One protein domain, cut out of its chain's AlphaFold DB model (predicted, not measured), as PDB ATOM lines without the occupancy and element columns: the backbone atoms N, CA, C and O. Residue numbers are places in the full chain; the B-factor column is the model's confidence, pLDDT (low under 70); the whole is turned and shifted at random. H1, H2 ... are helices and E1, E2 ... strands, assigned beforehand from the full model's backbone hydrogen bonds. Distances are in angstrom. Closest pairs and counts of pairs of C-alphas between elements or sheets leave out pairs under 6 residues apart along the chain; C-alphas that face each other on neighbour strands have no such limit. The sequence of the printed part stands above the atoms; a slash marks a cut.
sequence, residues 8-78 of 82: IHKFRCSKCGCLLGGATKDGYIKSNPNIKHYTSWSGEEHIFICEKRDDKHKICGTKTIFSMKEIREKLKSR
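This is residues 8 to 78 of the 82 residues of an uncharacterized protein of Cetobacterium ceti (UniProt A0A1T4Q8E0). Two small three-stranded sheets stand partly face to face as a loose sandwich; the long hairpin of E5 and E6 makes the longest axis, and the one helix, H1, sits at the end of that axis where E6 finishes. The turn between E5 and E6 lies at the other end. The printed part has 71 residues, with six named strands and then one named helix, in the order E1 E2 E3 E4 E5 E6 H1; the sheets run E4 E5 E6 and E1 E2 E3, both antiparallel throughout. The class is mixed, helices and strands, and the whole is compact, with a radius of gyration of the C-alphas of 12.7 A, yet elongated, spanning 42 by 26 by 18 A.

Begin with the larger sheet. Find C-alpha 57 at (30.086, -40.880, -44.683); from there E6, residues 57 to 67, runs 30.2 A to C-alpha 67 at (48.739, -43.918, -21.073). E5, residues 45 to 54, is 29.0 A long, and E4, residues 36 to 39, is 10.4 A. In the other sheet, E2, residues 19 to 23, is 11.9 A; E1, residues 9 to 12, is 9.8 A; E3, residues 29 to 31, is 6.9 A. H1, residues 68 to 77, is 14.2 A long and ends with C-alpha 77 at (44.367, -53.476, -9.387).

E4, E5 and E6 form a meander, each strand the antiparallel neighbour of the one before. In the hairpin E5 and E6, look at N 48 and O 64, 2.8 A apart, and N 57 and O 54, 2.8 A; in the hairpin E4 and E5, N 47 and O 38 are 2.8 A apart. E1, E2 and E3 form a second meander, with N 11 and O 21 at 2.8 A and N 22 and O 30 at 2.9 A. The two sheets form a sandwich, two sheets face to face, their best planes 33 degrees apart; the closest C-alphas of E2 and E5, those of Leu 20 and Phe 48, are 6.5 A apart. E2 and E4 are only just apart, at 8.4 A. H1 is on the sheet E1 E2 E3 but only grazes it, with residues 68 to 75; the closest C-alphas of H1 and E2 are those of Ile 71 and Ala 23, 7.6 A. In H1 every O i to N i+4 pair is within hydrogen-bond range.

The two C-alphas farthest apart, those of Lys 56 and Ser 77, are 42.9 A apart. The printed part has no cut. The link E1 to E2 is short; the other links are tight. Mean pLDDT of the printed part is 83.2; look for values under 70 at residues 55 to 58 and 77 to 78.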
ATOM      1  N   ILE A   8      43.249 -58.884 -21.700       82.00
ATOM      2  CA  ILE A   8      42.755 -58.814 -20.319       82.00
ATOM      3  C   ILE A   8      42.050 -57.492 -20.044       82.00
ATOM      4  O   ILE A   8      41.196 -57.403 -19.157       82.00
ATOM      5  N   HIS A   9      42.361 -56.476 -20.845       84.00
ATOM      6  CA  HIS A   9      41.692 -55.194 -20.819       84.00
ATOM      7  C   HIS A   9      41.464 -54.711 -22.252       84.00
ATOM      8  O   HIS A   9      42.412 -54.531 -23.009       84.00
ATOM      9  N   LYS A  10      40.198 -54.547 -22.645       88.06
ATOM     10  CA  LYS A  10      39.805 -54.164 -24.006       88.06
ATOM     11  C   LYS A  10      39.600 -52.656 -24.088       88.06
ATOM     12  O   LYS A  10      38.814 -52.107 -23.320       88.06
ATOM     13  N   PHE A  11      40.223 -52.017 -25.067       88.75
ATOM     14  CA  PHE A  11      40.012 -50.612 -25.395       88.75
ATOM     15  C   PHE A  11      38.879 -50.487 -26.406       88.75
ATOM     16  O   PHE A  11      38.915 -51.096 -27.479       88.75
ATOM     17  N   ARG A  12      37.861 -49.693 -26.076       88.94
ATOM     18  CA  ARG A  12      36.731 -49.415 -26.965       88.94
ATOM     19  C   ARG A  12      36.647 -47.931 -27.269       88.94
ATOM     20  O   ARG A  12      36.963 -47.102 -26.422       88.94
ATOM     21  N   CYS A  13      36.201 -47.608 -28.477       87.50
ATOM     22  CA  CYS A  13      35.908 -46.235 -28.849       87.50
ATOM     23  C   CYS A  13      34.763 -45.702 -27.987       87.50
ATOM     24  O   CYS A  13      33.697 -46.316 -27.942       87.50
ATOM     25  N   SER A  14      34.956 -44.541 -27.368       83.19
ATOM     26  CA  SER A  14      33.930 -43.872 -26.559       83.19
ATOM     27  C   SER A  14      32.683 -43.487 -27.358       83.19
ATOM     28  O   SER A  14      31.595 -43.445 -26.800       83.19
ATOM     29  N   LYS A  15      32.823 -43.230 -28.666       84.38
ATOM     30  CA  LYS A  15      31.723 -42.756 -29.518       84.38
ATOM     31  C   LYS A  15      30.881 -43.884 -30.115       84.38
ATOM     32  O   LYS A  15      29.664 -43.795 -30.130       84.38
ATOM     33  N   CYS A  16      31.520 -44.924 -30.651       84.62
ATOM     34  CA  CYS A  16      30.831 -45.986 -31.399       84.62
ATOM     35  C   CYS A  16      30.955 -47.380 -30.766       84.62
ATOM     36  O   CYS A  16      30.453 -48.352 -31.324       84.62
ATOM     37  N   GLY A  17      31.675 -47.514 -29.648       83.81
ATOM     38  CA  GLY A  17      31.870 -48.787 -28.952       83.81
ATOM     39  C   GLY A  17      32.748 -49.811 -29.685       83.81
ATOM     40  O   GLY A  17      32.945 -50.914 -29.161       83.81
ATOM     41  N   CYS A  18      33.289 -49.474 -30.865       87.19
ATOM     42  CA  CYS A  18      34.166 -50.350 -31.644       87.19
ATOM     43  C   CYS A  18      35.405 -50.760 -30.841       87.19
ATOM     44  O   CYS A  18      35.983 -49.949 -30.117       87.19
ATOM     45  N   LEU A  19      35.825 -52.017 -31.000       88.25
ATOM     46  CA  LEU A  19      37.038 -52.536 -30.379       88.25
ATOM     47  C   LEU A  19      38.267 -51.928 -31.064       88.25
ATOM     48  O   LEU A  19      38.528 -52.212 -32.233       88.25
ATOM     49  N   LEU A  20      39.001 -51.102 -30.319       89.69
ATOM     50  CA  LEU A  20      40.233 -50.453 -30.768       89.69
ATOM     51  C   LEU A  20      41.430 -51.394 -30.657       89.69
ATOM     52  O   LEU A  20      42.304 -51.414 -31.518       89.69
ATOM     53  N   GLY A  21      41.448 -52.181 -29.587       90.56
ATOM     54  CA  GLY A  21      42.562 -53.033 -29.214       90.56
ATOM     55  C   GLY A  21      42.436 -53.462 -27.762       90.56
ATOM     56  O   GLY A  21      41.345 -53.444 -27.186       90.56
ATOM     57  N   GLY A  22      43.554 -53.815 -27.149       89.44
ATOM     58  CA  GLY A  22      43.592 -54.157 -25.740       89.44
ATOM     59  C   GLY A  22      44.996 -54.395 -25.216       89.44
ATOM     60  O   GLY A  22      45.950 -54.543 -25.978       89.44
ATOM     61  N   ALA A  23      45.094 -54.447 -23.892       87.69
ATOM     62  CA  ALA A  23      46.277 -54.923 -23.198       87.69
ATOM     63  C   ALA A  23      46.236 -56.453 -23.090       87.69
ATOM     64  O   ALA A  23      45.204 -57.029 -22.720       87.69
ATOM     65  N   THR A  24      47.344 -57.108 -23.423       84.62
ATOM     66  CA  THR A  24      47.532 -58.556 -23.292       84.62
ATOM     67  C   THR A  24      47.934 -58.933 -21.864       84.62
ATOM     68  O   THR A  24      48.261 -58.070 -21.049       84.62
ATOM     69  N   LYS A  25      47.907 -60.238 -21.554       75.69
ATOM     70  CA  LYS A  25      48.393 -60.775 -20.269       75.69
ATOM     71  C   LYS A  25      49.845 -60.409 -19.985       75.69
ATOM     72  O   LYS A  25      50.180 -60.110 -18.849       75.69
ATOM     73  N   ASP A  26      50.657 -60.367 -21.030       75.06
ATOM     74  CA  ASP A  26      52.078 -60.031 -20.968       75.06
ATOM     75  C   ASP A  26      52.337 -58.514 -20.829       75.06
ATOM     76  O   ASP A  26      53.479 -58.071 -20.859       75.06
ATOM     77  N   GLY A  27      51.285 -57.693 -20.700       75.00
ATOM     78  CA  GLY A  27      51.408 -56.247 -20.506       75.00
ATOM     79  C   GLY A  27      51.685 -55.449 -21.783       75.00
ATOM     80  O   GLY A  27      51.954 -54.249 -21.699       75.00
ATOM     81  N   TYR A  28      51.590 -56.076 -22.959       82.31
ATOM     82  CA  TYR A  28      51.711 -55.394 -24.248       82.31
ATOM     83  C   TYR A  28      50.376 -54.821 -24.706       82.31
ATOM     84  O   TYR A  28      49.310 -55.380 -24.449       82.31
ATOM     85  N   ILE A  29      50.443 -53.729 -25.460       86.75
ATOM     86  CA  ILE A  29      49.284 -53.122 -26.103       86.75
ATOM     87  C   ILE A  29      49.232 -53.559 -27.554       86.75
ATOM     88  O   ILE A  29      50.181 -53.350 -28.305       86.75
ATOM     89  N   LYS A  30      48.099 -54.133 -27.949       87.69
ATOM     90  CA  LYS A  30      47.835 -54.530 -29.329       87.69
ATOM     91  C   LYS A  30      46.593 -53.836 -29.854       87.69
ATOM     92  O   LYS A  30      45.586 -53.726 -29.151       87.69
ATOM     93  N   SER A  31      46.657 -53.401 -31.102       88.81
ATOM     94  CA  SER A  31      45.519 -52.882 -31.848       88.81
ATOM     95  C   SER A  31      44.754 -53.995 -32.556       88.81
ATOM     96  O   SER A  31      45.271 -55.076 -32.832       88.81
ATOM     97  N   ASN A  32      43.482 -53.725 -32.822       87.19
ATOM     98  CA  ASN A  32      42.663 -54.532 -33.714       87.19
ATOM     99  C   ASN A  32      43.108 -54.256 -35.175       87.19
ATOM    100  O   ASN A  32      43.376 -53.090 -35.473       87.19
ATOM    101  N   PRO A  33      43.155 -55.237 -36.103       80.38
ATOM    102  CA  PRO A  33      43.805 -55.077 -37.416       80.38
ATOM    103  C   PRO A  33      43.293 -53.917 -38.283       80.38
ATOM    104  O   PRO A  33      44.030 -53.382 -39.100       80.38
ATOM    105  N   ASN A  34      42.045 -53.491 -38.078       79.06
ATOM    106  CA  ASN A  34      41.413 -52.403 -38.835       79.06
ATOM    107  C   ASN A  34      41.461 -51.044 -38.116       79.06
ATOM    108  O   ASN A  34      40.728 -50.122 -38.473       79.06
ATOM    109  N   ILE A  35      42.271 -50.918 -37.063       87.50
ATOM    110  CA  ILE A  35      42.377 -49.708 -36.248       87.50
ATOM    111  C   ILE A  35      43.780 -49.138 -36.385       87.50
ATOM    112  O   ILE A  35      44.773 -49.806 -36.103       87.50
ATOM    113  N   LYS A  36      43.856 -47.863 -36.770       89.31
ATOM    114  CA  LYS A  36      45.123 -47.135 -36.792       89.31
ATOM    115  C   LYS A  36      45.602 -46.932 -35.362       89.31
ATOM    116  O   LYS A  36      44.889 -46.342 -34.547       89.31
ATOM    117  N   HIS A  37      46.802 -47.413 -35.074       91.88
ATOM    118  CA  HIS A  37      47.436 -47.319 -33.767       91.88
ATOM    119  C   HIS A  37      48.842 -46.753 -33.932       91.88
ATOM    120  O   HIS A  37      49.620 -47.226 -34.755       91.88
ATOM    121  N   TYR A  38      49.129 -45.718 -33.154       91.31
ATOM    122  CA  TYR A  38      50.429 -45.077 -33.058       91.31
ATOM    123  C   TYR A  38      50.902 -45.136 -31.613       91.31
ATOM    124  O   TYR A  38      50.097 -45.037 -30.685       91.31
ATOM    125  N   THR A  39      52.204 -45.256 -31.428       91.38
ATOM    126  CA  THR A  39      52.832 -45.190 -30.111       91.38
ATOM    127  C   THR A  39      53.699 -43.939 -30.070       91.38
ATOM    128  O   THR A  39      54.341 -43.609 -31.070       91.38
ATOM    129  N   SER A  40      53.684 -43.208 -28.955       88.88
ATOM    130  CA  SER A  40      54.576 -42.061 -28.768       88.88
ATOM    131  C   SER A  40      56.043 -42.493 -28.819       88.88
ATOM    132  O   SER A  40      56.372 -43.660 -28.605       88.88
ATOM    133  N   TRP A  41      56.939 -41.535 -29.064       85.12
ATOM    134  CA  TRP A  41      58.384 -41.784 -29.095       85.12
ATOM    135  C   TRP A  41      58.910 -42.399 -27.789       85.12
ATOM    136  O   TRP A  41      59.794 -43.249 -27.815       85.12
ATOM    137  N   SER A  42      58.337 -42.008 -26.647       86.00
ATOM    138  CA  SER A  42      58.681 -42.569 -25.337       86.00
ATOM    139  C   SER A  42      58.148 -43.988 -25.113       86.00
ATOM    140  O   SER A  42      58.541 -44.639 -24.150       86.00
ATOM    141  N   GLY A  43      57.235 -44.479 -25.959       82.81
ATOM    142  CA  GLY A  43      56.566 -45.764 -25.748       82.81
ATOM    143  C   GLY A  43      55.484 -45.734 -24.664       82.81
ATOM    144  O   GLY A  43      54.920 -46.776 -24.338       82.81
ATOM    145  N   GLU A  44      55.202 -44.569 -24.076       87.62
ATOM    146  CA  GLU A  44      54.308 -44.453 -22.921       87.62
ATOM    147  C   GLU A  44      52.857 -44.161 -23.293       87.62
ATOM    148  O   GLU A  44      51.957 -44.442 -22.504       87.62
ATOM    149  N   GLU A  45      52.601 -43.626 -24.483       90.88
ATOM    150  CA  GLU A  45      51.253 -43.288 -24.927       90.88
ATOM    151  C   GLU A  45      50.888 -44.074 -26.178       90.88
ATOM    152  O   GLU A  45      51.632 -44.122 -27.158       90.88
ATOM    153  N   HIS A  46      49.697 -44.664 -26.158       91.00
ATOM    154  CA  HIS A  46      49.133 -45.407 -27.272       91.00
ATOM    155  C   HIS A  46      47.915 -44.663 -27.805       91.00
ATOM    156  O   HIS A  46      46.896 -44.510 -27.128       91.00
ATOM    157  N   ILE A  47      48.023 -44.197 -29.042       91.12
ATOM    158  CA  ILE A  47      47.018 -43.402 -29.734       91.12
ATOM    159  C   ILE A  47      46.282 -44.310 -30.713       91.12
ATOM    160  O   ILE A  47      46.859 -44.789 -31.685       91.12
ATOM    161  N   PHE A  48      44.986 -44.495 -30.499       91.19
ATOM    162  CA  PHE A  48      44.104 -45.260 -31.371       91.19
ATOM    163  C   PHE A  48      43.161 -44.320 -32.107       91.19
ATOM    164  O   PHE A  48      42.471 -43.508 -31.487       91.19
ATOM    165  N   ILE A  49      43.084 -44.450 -33.428       89.88
ATOM    166  CA  ILE A  49      42.140 -43.692 -34.245       89.88
ATOM    167  C   ILE A  49      41.052 -44.635 -34.740       89.88
ATOM    168  O   ILE A  49      41.288 -45.544 -35.535       89.88
ATOM    169  N   CYS A  50      39.833 -44.394 -34.260       88.06
ATOM    170  CA  CYS A  50      38.651 -45.095 -34.722       88.06
ATOM    171  C   CYS A  50      38.100 -44.408 -35.966       88.06
ATOM    172  O   CYS A  50      37.447 -43.369 -35.859       88.06
ATOM    173  N   GLU A  51      38.334 -45.005 -37.130       85.12
ATOM    174  CA  GLU A  51      37.754 -44.550 -38.390       85.12
ATOM    175  C   GLU A  51      36.685 -45.536 -38.854       85.12
ATOM    176  O   GLU A  51      36.973 -46.484 -39.575       85.12
ATOM    177  N   LYS A  52      35.435 -45.316 -38.430       78.75
ATOM    178  CA  LYS A  52      34.289 -46.058 -38.976       78.75
ATOM    179  C   LYS A  52      33.700 -45.245 -40.121       78.75
ATOM    180  O   LYS A  52      33.342 -44.082 -39.921       78.75
ATOM    181  N   ARG A  53      33.612 -45.848 -41.302       75.06
ATOM    182  CA  ARG A  53      32.980 -45.279 -42.497       75.06
ATOM    183  C   ARG A  53      31.816 -46.176 -42.904       75.06
ATOM    184  O   ARG A  53      31.881 -47.377 -42.664       75.06
ATOM    185  N   ASP A  54      30.790 -45.580 -43.478       77.25
ATOM    186  CA  ASP A  54      29.647 -46.269 -44.076       77.25
ATOM    187  C   ASP A  54      29.415 -45.641 -45.441       77.25
ATOM    188  O   ASP A  54      29.272 -44.422 -45.483       77.25
ATOM    189  N   ASP A  55      29.532 -46.455 -46.497       67.50
ATOM    190  CA  ASP A  55      29.521 -46.224 -47.955       67.50
ATOM    191  C   ASP A  55      29.964 -44.858 -48.533       67.50
ATOM    192  O   ASP A  55      30.704 -44.840 -49.515       67.50
ATOM    193  N   LYS A  56      29.609 -43.706 -47.946       68.50
ATOM    194  CA  LYS A  56      30.113 -42.355 -48.286       68.50
ATOM    195  C   LYS A  56      30.313 -41.383 -47.103       68.50
ATOM    196  O   LYS A  56      30.808 -40.280 -47.318       68.50
ATOM    197  N   HIS A  57      30.000 -41.758 -45.860       69.00
ATOM    198  CA  HIS A  57      30.086 -40.880 -44.683       69.00
ATOM    199  C   HIS A  57      30.987 -41.441 -43.574       69.00
ATOM    200  O   HIS A  57      30.976 -42.631 -43.245       69.00
ATOM    201  N   LYS A  58      31.775 -40.561 -42.943       69.44
ATOM    202  CA  LYS A  58      32.585 -40.907 -41.768       69.44
ATOM    203  C   LYS A  58      31.705 -40.893 -40.513       69.44
ATOM    204  O   LYS A  58      31.455 -39.838 -39.942       69.44
ATOM    205  N   ILE A  59      31.279 -42.071 -40.058       75.12
ATOM    206  CA  ILE A  59      30.475 -42.244 -38.834       75.12
ATOM    207  C   ILE A  59      31.314 -41.986 -37.576       75.12
ATOM    208  O   ILE A  59      30.842 -41.404 -36.595       75.12
ATOM    209  N   CYS A  60      32.577 -42.415 -37.577       81.00
ATOM    210  CA  CYS A  60      33.462 -42.264 -36.430       81.00
ATOM    211  C   CYS A  60      34.856 -41.815 -36.868       81.00
ATOM    212  O   CYS A  60      35.390 -42.301 -37.860       81.00
ATOM    213  N   GLY A  61      35.429 -40.871 -36.121       80.50
ATOM    214  CA  GLY A  61      36.771 -40.320 -36.322       80.50
ATOM    215  C   GLY A  61      37.485 -40.029 -35.012       80.50
ATOM    216  O   GLY A  61      38.309 -39.123 -34.955       80.50
ATOM    217  N   THR A  62      37.102 -40.730 -33.947       86.75
ATOM    218  CA  THR A  62      37.562 -40.436 -32.593       86.75
ATOM    219  C   THR A  62      39.008 -40.878 -32.417       86.75
ATOM    220  O   THR A  62      39.342 -42.045 -32.633       86.75
ATOM    221  N   LYS A  63      39.847 -39.948 -31.967       89.69
ATOM    222  CA  LYS A  63      41.191 -40.217 -31.459       89.69
ATOM    223  C   LYS A  63      41.085 -40.515 -29.967       89.69
ATOM    224  O   LYS A  63      40.571 -39.694 -29.216       89.69
ATOM    225  N   THR A  64      41.543 -41.687 -29.550       87.56
ATOM    226  CA  THR A  64      41.608 -42.089 -28.139       87.56
ATOM    227  C   THR A  64      43.064 -42.293 -27.767       87.56
ATOM    228  O   THR A  64      43.790 -42.955 -28.506       87.56
ATOM    229  N   ILE A  65      43.496 -41.716 -26.654       89.25
ATOM    230  CA  ILE A  65      44.870 -41.821 -26.166       89.25
ATOM    231  C   ILE A  65      44.815 -42.587 -24.854       89.25
ATOM    232  O   ILE A  65      43.982 -42.284 -24.002       89.25
ATOM    233  N   PHE A  66      45.670 -43.592 -24.712       88.00
ATOM    234  CA  PHE A  66      45.828 -44.334 -23.473       88.00
ATOM    235  C   PHE A  66      47.266 -44.228 -22.994       88.00
ATOM    236  O   PHE A  66      48.193 -44.530 -23.746       88.00
ATOM    237  N   SER A  67      47.440 -43.852 -21.729       87.25
ATOM    238  CA  SER A  67      48.739 -43.918 -21.073       87.25
ATOM    239  C   SER A  67      49.020 -45.339 -20.586       87.25
ATOM    240  O   SER A  67      48.192 -45.970 -19.920       87.25
ATOM    241  N   MET A  68      50.226 -45.836 -20.856       83.62
ATOM    242  CA  MET A  68      50.730 -47.097 -20.314       83.62
ATOM    243  C   MET A  68      50.726 -47.108 -18.789       83.62
ATOM    244  O   MET A  68      50.520 -48.166 -18.196       83.62
ATOM    245  N   LYS A  69      50.913 -45.948 -18.146       84.81
ATOM    246  CA  LYS A  69      50.866 -45.822 -16.688       84.81
ATOM    247  C   LYS A  69      49.482 -46.192 -16.150       84.81
ATOM    248  O   LYS A  69      49.370 -47.120 -15.350       84.81
ATOM    249  N   GLU A  70      48.433 -45.574 -16.690       82.31
ATOM    250  CA  GLU A  70      47.045 -45.872 -16.314       82.31
ATOM    251  C   GLU A  70      46.666 -47.328 -16.592       82.31
ATOM    252  O   GLU A  70      45.970 -47.965 -15.800       82.31
ATOM    253  N   ILE A  71      47.113 -47.866 -17.732       81.81
ATOM    254  CA  ILE A  71      46.841 -49.258 -18.089       81.81
ATOM    255  C   ILE A  71      47.499 -50.184 -17.066       81.81
ATOM    256  O   ILE A  71      46.819 -51.040 -16.509       81.81
ATOM    257  N   ARG A  72      48.785 -49.991 -16.752       79.19
ATOM    258  CA  ARG A  72      49.504 -50.798 -15.755       79.19
ATOM    259  C   ARG A  72      48.853 -50.725 -14.374       79.19
ATOM    260  O   ARG A  72      48.714 -51.759 -13.733       79.19
ATOM    261  N   GLU A  73      48.416 -49.550 -13.926       81.62
ATOM    262  CA  GLU A  73      47.705 -49.399 -12.645       81.62
ATOM    263  C   GLU A  73      46.367 -50.155 -12.629       81.62
ATOM    264  O   GLU A  73      46.067 -50.883 -11.676       81.62
ATOM    265  N   LYS A  74      45.594 -50.078 -13.723       74.81
ATOM    266  CA  LYS A  74      44.351 -50.853 -13.895       74.81
ATOM    267  C   LYS A  74      44.600 -52.359 -13.935       74.81
ATOM    268  O   LYS A  74      43.769 -53.121 -13.443       74.81
ATOM    269  N   LEU A  75      45.720 -52.788 -14.518       74.56
ATOM    270  CA  LEU A  75      46.111 -54.194 -14.566       74.56
ATOM    271  C   LEU A  75      46.581 -54.712 -13.202       74.56
ATOM    272  O   LEU A  75      46.193 -55.808 -12.836       74.56
ATOM    273  N   LYS A  76      47.334 -53.921 -12.425       72.19
ATOM    274  CA  LYS A  76      47.735 -54.268 -11.047       72.19
ATOM    275  C   LYS A  76      46.541 -54.394 -10.103       72.19
ATOM    276  O   LYS A  76      46.502 -55.286  -9.269       72.19
ATOM    277  N   SER A  77      45.560 -53.502 -10.246       62.84
ATOM    278  CA  SER A  77      44.367 -53.476  -9.387       62.84
ATOM    279  C   SER A  77      43.399 -54.628  -9.670       62.84
ATOM    280  O   SER A  77      42.517 -54.926  -8.869       62.84
ATOM    281  N   ARG A  78      43.536 -55.278 -10.828       60.16
ATOM    282  CA  ARG A  78      42.778 -56.471 -11.184       60.16
ATOM    283  C   ARG A  78      43.685 -57.675 -10.989       60.16
ATOM    284  O   ARG A  78      44.498 -57.982 -11.847       60.16
TER     285      ARG A  78